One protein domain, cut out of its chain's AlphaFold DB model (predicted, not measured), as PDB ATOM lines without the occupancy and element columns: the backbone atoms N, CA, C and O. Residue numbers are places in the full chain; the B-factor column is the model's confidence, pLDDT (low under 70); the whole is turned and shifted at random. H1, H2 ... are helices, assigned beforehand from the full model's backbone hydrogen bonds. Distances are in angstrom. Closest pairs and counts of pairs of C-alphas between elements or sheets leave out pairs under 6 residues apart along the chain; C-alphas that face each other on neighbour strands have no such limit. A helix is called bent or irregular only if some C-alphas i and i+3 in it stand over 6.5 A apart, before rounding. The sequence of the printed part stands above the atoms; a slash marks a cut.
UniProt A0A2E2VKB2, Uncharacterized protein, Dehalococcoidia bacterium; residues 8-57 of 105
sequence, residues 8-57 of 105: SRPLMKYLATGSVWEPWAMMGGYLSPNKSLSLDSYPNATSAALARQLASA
ATOM      1  N   SER A   8     232.768 263.716 344.799       96.94
ATOM      2  CA  SER A   8     231.982 263.895 343.567       96.94
ATOM      3  C   SER A   8     232.147 265.280 342.936       96.94
ATOM      4  O   SER A   8     232.064 265.410 341.715       96.94
ATOM      5  N   ARG A   9     232.457 266.316 343.728       95.19
ATOM      6  CA  ARG A   9     232.680 267.688 343.229       95.19
ATOM      7  C   ARG A   9     233.752 267.806 342.127       95.19
ATOM      8  O   ARG A   9     233.451 268.447 341.119       95.19
ATOM      9  N   PRO A  10     234.973 267.244 342.248       96.12
ATOM     10  CA  PRO A  10     235.971 267.330 341.179       96.12
ATOM     11  C   PRO A  10     235.537 266.586 339.912       96.12
ATOM     12  O   PRO A  10     235.741 267.104 338.817       96.12
ATOM     13  N   LEU A  11     234.869 265.435 340.047       95.25
ATOM     14  CA  LEU A  11     234.318 264.708 338.903       95.25
ATOM     15  C   LEU A  11     233.245 265.533 338.178       95.25
ATOM     16  O   LEU A  11     233.287 265.651 336.958       95.25
ATOM     17  N   MET A  12     232.327 266.168 338.910       94.69
ATOM     18  CA  MET A  12     231.311 267.044 338.313       94.69
ATOM     19  C   MET A  12     231.935 268.247 337.592       94.69
ATOM     20  O   MET A  12     231.481 268.604 336.509       94.69
ATOM     21  N   LYS A  13     233.000 268.848 338.144       93.62
ATOM     22  CA  LYS A  13     233.751 269.924 337.467       93.62
ATOM     23  C   LYS A  13     234.408 269.437 336.176       93.62
ATOM     24  O   LYS A  13     234.344 270.132 335.164       93.62
ATOM     25  N   TYR A  14     235.006 268.247 336.205       94.06
ATOM     26  CA  TYR A  14     235.585 267.623 335.017       94.06
ATOM     27  C   TYR A  14     234.515 267.395 333.939       94.06
ATOM     28  O   TYR A  14     234.668 267.879 332.824       94.06
ATOM     29  N   LEU A  15     233.380 266.783 334.293       93.69
ATOM     30  CA  LEU A  15     232.263 266.542 333.368       93.69
ATOM     31  C   LEU A  15     231.593 267.832 332.865       93.69
ATOM     32  O   LEU A  15     230.990 267.829 331.798       93.69
ATOM     33  N   ALA A  16     231.697 268.945 333.590       92.88
ATOM     34  CA  ALA A  16     231.204 270.246 333.135       92.88
ATOM     35  C   ALA A  16     232.150 270.952 332.142       92.88
ATOM     36  O   ALA A  16     231.792 271.994 331.594       92.88
ATOM     37  N   THR A  17     233.351 270.423 331.900       94.88
ATOM     38  CA  THR A  17     234.332 271.024 330.984       94.88
ATOM     39  C   THR A  17     234.033 270.600 329.549       94.88
ATOM     40  O   THR A  17     233.910 269.413 329.283       94.88
ATOM     41  N   GLY A  18     233.922 271.535 328.601       93.00
ATOM     42  CA  GLY A  18     233.532 271.204 327.221       93.00
ATOM     43  C   GLY A  18     234.489 270.243 326.515       93.00
ATOM     44  O   GLY A  18     234.028 269.317 325.855       93.00
ATOM     45  N   SER A  19     235.801 270.397 326.720       93.50
ATOM     46  CA  SER A  19     236.822 269.603 326.023       93.50
ATOM     47  C   SER A  19     236.736 268.097 326.294       93.50
ATOM     48  O   SER A  19     237.071 267.293 325.431       93.50
ATOM     49  N   VAL A  20     236.211 267.678 327.452       95.50
ATOM     50  CA  VAL A  20     236.056 266.245 327.774       95.50
ATOM     51  C   VAL A  20     235.004 265.558 326.895       95.50
ATOM     52  O   VAL A  20     234.989 264.332 326.796       95.50
ATOM     53  N   TRP A  21     234.136 266.341 326.244       95.88
ATOM     54  CA  TRP A  21     233.081 265.866 325.349       95.88
ATOM     55  C   TRP A  21     233.452 265.966 323.866       95.88
ATOM     56  O   TRP A  21     232.675 265.515 323.026       95.88
ATOM     57  N   GLU A  22     234.628 266.499 323.521       96.62
ATOM     58  CA  GLU A  22     235.103 266.572 322.130       96.62
ATOM     59  C   GLU A  22     235.071 265.216 321.412       96.62
ATOM     60  O   GLU A  22     234.546 265.176 320.298       96.62
ATOM     61  N   PRO A  23     235.496 264.087 322.024       96.75
ATOM     62  CA  PRO A  23     235.409 262.788 321.356       96.75
ATOM     63  C   PRO A  23     233.977 262.411 320.952       96.75
ATOM     64  O   PRO A  23     233.764 261.815 319.900       96.75
ATOM     65  N   TRP A  24     232.980 262.791 321.757       96.56
ATOM     66  CA  TRP A  24     231.566 262.530 321.474       96.56
ATOM     67  C   TRP A  24     231.044 263.435 320.365       96.56
ATOM     68  O   TRP A  24     230.351 262.966 319.463       96.56
ATOM     69  N   ALA A  25     231.409 264.718 320.404       97.31
ATOM     70  CA  ALA A  25     231.080 265.661 319.342       97.31
ATOM     71  C   ALA A  25     231.627 265.187 317.990       97.31
ATOM     72  O   ALA A  25     230.876 265.175 317.015       97.31
ATOM     73  N   MET A  26     232.873 264.700 317.964       97.25
ATOM     74  CA  MET A  26     233.542 264.209 316.755       97.25
ATOM     75  C   MET A  26     232.895 262.955 316.172       97.25
ATOM     76  O   MET A  26     232.800 262.835 314.952       97.25
ATOM     77  N   MET A  27     232.426 262.029 317.016       97.00
ATOM     78  CA  MET A  27     231.707 260.835 316.550       97.00
ATOM     79  C   MET A  27     230.363 261.171 315.881       97.00
ATOM     80  O   MET A  27     229.872 260.388 315.069       97.00
ATOM     81  N   GLY A  28     229.779 262.337 316.181       92.88
ATOM     82  CA  GLY A  28     228.451 262.724 315.708       92.88
ATOM     83  C   GLY A  28     227.315 262.082 316.515       92.88
ATOM     84  O   GLY A  28     227.530 261.258 317.399       92.88
ATOM     85  N   GLY A  29     226.075 262.516 316.259       91.44
ATOM     86  CA  GLY A  29     224.896 262.095 317.038       91.44
ATOM     87  C   GLY A  29     224.808 262.701 318.447       91.44
ATOM     88  O   GLY A  29     223.858 262.434 319.175       91.44
ATOM     89  N   TYR A  30     225.769 263.548 318.817       95.12
ATOM     90  CA  TYR A  30     225.825 264.277 320.078       95.12
ATOM     91  C   TYR A  30     225.738 265.783 319.812       95.12
ATOM     92  O   TYR A  30     226.322 266.273 318.849       95.12
ATOM     93  N   LEU A  31     225.040 266.522 320.673       95.19
ATOM     94  CA  LEU A  31     225.005 267.985 320.702       95.19
ATOM     95  C   LEU A  31     225.160 268.433 322.157       95.19
ATOM     96  O   LEU A  31     224.624 267.792 323.059       95.19
ATOM     97  N   SER A  32     225.884 269.528 322.394       93.75
ATOM     98  CA  SER A  32     226.132 270.033 323.745       93.75
ATOM     99  C   SER A  32     225.745 271.505 323.860       93.75
ATOM    100  O   SER A  32     226.103 272.288 322.980       93.75
ATOM    101  N   PRO A  33     225.082 271.927 324.951       92.56
ATOM    102  CA  PRO A  33     224.926 273.343 325.273       92.56
ATOM    103  C   PRO A  33     226.206 273.947 325.872       92.56
ATOM    104  O   PRO A  33     226.232 275.136 326.200       92.56
ATOM    105  N   ASN A  34     227.258 273.145 326.078       93.81
ATOM    106  CA  ASN A  34     228.490 273.607 326.697       93.81
ATOM    107  C   ASN A  34     229.217 274.613 325.796       93.81
ATOM    108  O   ASN A  34     229.763 274.264 324.754       93.81
ATOM    109  N   LYS A  35     229.271 275.870 326.242       92.81
ATOM    110  CA  LYS A  35     229.871 276.985 325.497       92.81
ATOM    111  C   LYS A  35     231.387 276.883 325.332       92.81
ATOM    112  O   LYS A  35     231.942 277.627 324.532       92.81
ATOM    113  N   SER A  36     232.059 276.023 326.100       93.94
ATOM    114  CA  SER A  36     233.504 275.816 325.984       93.94
ATOM    115  C   SER A  36     233.871 274.643 325.070       93.94
ATOM    116  O   SER A  36     235.055 274.340 324.956       93.94
ATOM    117  N   LEU A  37     232.895 273.943 324.482       96.12
ATOM    118  CA  LEU A  37     233.142 272.933 323.455       96.12
ATOM    119  C   LEU A  37     233.284 273.631 322.097       96.12
ATOM    120  O   LEU A  37     232.420 274.425 321.716       96.12
ATOM    121  N   SER A  38     234.366 273.346 321.370       95.88
ATOM    122  CA  SER A  38     234.575 273.938 320.048       95.88
ATOM    123  C   SER A  38     233.519 273.453 319.055       95.88
ATOM    124  O   SER A  38     233.201 272.268 318.983       95.88
ATOM    125  N   LEU A  39     233.001 274.370 318.234       96.69
ATOM    126  CA  LEU A  39     232.106 274.008 317.134       96.69
ATOM    127  C   LEU A  39     232.833 273.232 316.027       96.69
ATOM    128  O   LEU A  39     232.188 272.513 315.267       96.69
ATOM    129  N   ASP A  40     234.160 273.338 315.967       96.88
ATOM    130  CA  ASP A  40     234.987 272.595 315.011       96.88
ATOM    131  C   ASP A  40     235.137 271.118 315.406       96.88
ATOM    132  O   ASP A  40     235.591 270.303 314.608       96.88
ATOM    133  N   SER A  41     234.721 270.746 316.623       97.12
ATOM    134  CA  SER A  41     234.688 269.351 317.069       97.12
ATOM    135  C   SER A  41     233.565 268.544 316.411       97.12
ATOM    136  O   SER A  41     233.542 267.328 316.559       97.12
ATOM    137  N   TYR A  42     232.624 269.180 315.708       98.12
ATOM    138  CA  TYR A  42     231.507 268.496 315.058       98.12
ATOM    139  C   TYR A  42     231.863 268.050 313.628       98.12
ATOM    140  O   TYR A  42     232.435 268.828 312.865       98.12
ATOM    141  N   PRO A  43     231.479 266.829 313.203       97.81
ATOM    142  CA  PRO A  43     231.975 266.214 311.968       97.81
ATOM    143  C   PRO A  43     231.416 266.836 310.682       97.81
ATOM    144  O   PRO A  43     231.879 266.511 309.590       97.81
ATOM    145  N   ASN A  44     230.381 267.677 310.767       97.50
ATOM    146  CA  ASN A  44     229.774 268.308 309.600       97.50
ATOM    147  C   ASN A  44     229.109 269.650 309.936       97.50
ATOM    148  O   ASN A  44     228.761 269.935 311.082       97.50
ATOM    149  N   ALA A  45     228.874 270.454 308.897       97.75
ATOM    150  CA  ALA A  45     228.292 271.789 309.024       97.75
ATOM    151  C   ALA A  45     226.911 271.789 309.702       97.75
ATOM    152  O   ALA A  45     226.608 272.702 310.468       97.75
ATOM    153  N   THR A  46     226.087 270.765 309.459       97.19
ATOM    154  CA  THR A  46     224.750 270.644 310.058       97.19
ATOM    155  C   THR A  46     224.831 270.494 311.576       97.19
ATOM    156  O   THR A  46     224.204 271.257 312.306       97.19
ATOM    157  N   SER A  47     225.638 269.553 312.065       97.50
ATOM    158  CA  SER A  47     225.827 269.328 313.506       97.50
ATOM    159  C   SER A  47     226.481 270.528 314.195       97.50
ATOM    160  O   SER A  47     225.999 270.953 315.244       97.50
ATOM    161  N   ALA A  48     227.477 271.163 313.568       97.62
ATOM    162  CA  ALA A  48     228.068 272.403 314.076       97.62
ATOM    163  C   ALA A  48     227.046 273.555 314.162       97.62
ATOM    164  O   ALA A  48     227.044 274.326 315.125       97.62
ATOM    165  N   ALA A  49     226.147 273.682 313.177       97.75
ATOM    166  CA  ALA A  49     225.094 274.697 313.183       97.75
ATOM    167  C   ALA A  49     224.065 274.459 314.300       97.75
ATOM    168  O   ALA A  49     223.716 275.404 315.011       97.75
ATOM    169  N   LEU A  50     223.630 273.211 314.498       96.62
ATOM    170  CA  LEU A  50     222.725 272.835 315.591       96.62
ATOM    171  C   LEU A  50     223.370 273.065 316.965       96.62
ATOM    172  O   LEU A  50     222.745 273.637 317.856       96.62
ATOM    173  N   ALA A  51     224.644 272.701 317.130       96.75
ATOM    174  CA  ALA A  51     225.381 272.950 318.364       96.75
ATOM    175  C   ALA A  51     225.520 274.450 318.661       96.75
ATOM    176  O   ALA A  51     225.332 274.878 319.798       96.75
ATOM    177  N   ARG A  52     225.761 275.275 317.632       96.75
ATOM    178  CA  ARG A  52     225.772 276.739 317.767       96.75
ATOM    179  C   ARG A  52     224.425 277.273 318.244       96.75
ATOM    180  O   ARG A  52     224.400 278.121 319.136       96.75
ATOM    181  N   GLN A  53     223.322 276.805 317.662       95.94
ATOM    182  CA  GLN A  53     221.977 277.188 318.106       95.94
ATOM    183  C   GLN A  53     221.761 276.818 319.575       95.94
ATOM    184  O   GLN A  53     221.329 277.662 320.356       95.94
ATOM    185  N   LEU A  54     222.145 275.604 319.974       94.56
ATOM    186  CA  LEU A  54     221.997 275.136 321.350       94.56
ATOM    187  C   LEU A  54     222.856 275.939 322.344       94.56
ATOM    188  O   LEU A  54     222.350 276.388 323.370       94.56
ATOM    189  N   ALA A  55     224.131 276.183 322.031       94.19
ATOM    190  CA  ALA A  55     225.052 276.930 322.894       94.19
ATOM    191  C   ALA A  55     224.720 278.434 322.991       94.19
ATOM    192  O   ALA A  55     225.082 279.088 323.974       94.19
ATOM    193  N   SER A  56     224.040 278.998 321.986       94.94
ATOM    194  CA  SER A  56     223.601 280.404 321.971       94.94
ATOM    195  C   SER A  56     222.164 280.612 322.456       94.94
ATOM    196  O   SER A  56     221.745 281.757 322.643       94.94
ATOM    197  N   ALA A  57     221.414 279.535 322.700       95.06
ATOM    198  CA  ALA A  57     220.035 279.618 323.148       95.06
ATOM    199  C   ALA A  57     219.936 280.359 324.491       95.06
ATOM    200  O   ALA A  57     220.608 280.034 325.472       95.06
TER     201      ALA A  57
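What this domain is: This is residues 8 to 57 of the 105 residues of an uncharacterized protein of Dehalococcoidia bacterium (UniProt A0A2E2VKB2). A short helical arm, H1, sticks out from a small compact body, in which H2 and H3 are held apart by the long looping stretch of residues 28 to 44. The arm makes much of the length: the body without residues 8 to 15 spans 24 by 23 by 14 A, the whole 35 by 23 by 14 A, only just elongated. The printed part has 50 residues, with three named helices in the order H1, H2, H3, no named strand, and the class all helix. The whole is compact, with a radius of gyration of the C-alphas of 10.9 A.

Where its parts are: H1 is residues 8 to 15, from C-alpha 8 at (231.982, 263.895, 343.567). H2 is residues 18 to 27, 15.0 A from first to last C-alpha. It is irregular: C-alphas 20 and 23 are 7.3 A apart. H3, the longest helix, is residues 45 to 56, 16.2 A long, ending with C-alpha 56 at (223.601, 280.404, 321.971).

How they stand to each other: Residues 8 to 15, which belong to H1, stand free. H1 and H2 are close but not clearly touching; their closest C-alphas, those of Tyr 14 and Val 20, are 7.4 A apart. Their lines stand at a steep tilt of 50 degrees, and they run the same way. H2 and H3 are apart, as are H1 and H3. In H1 and H3 every O i to N i+4 pair is within hydrogen-bond range; in H2 3 of 6 are, beside 5 of 7 O i to N i+3 pairs.

The domain as a whole: The two C-alphas farthest apart, those of Ser 8 and Ala 45, are 35.6 A from each other. The link from H1 to H2 is tight, with 2 residues, and the link from H2 to H3 is long, with 17. The printed part has no cut. Its mean pLDDT is 95.5, and no printed residue is under 70.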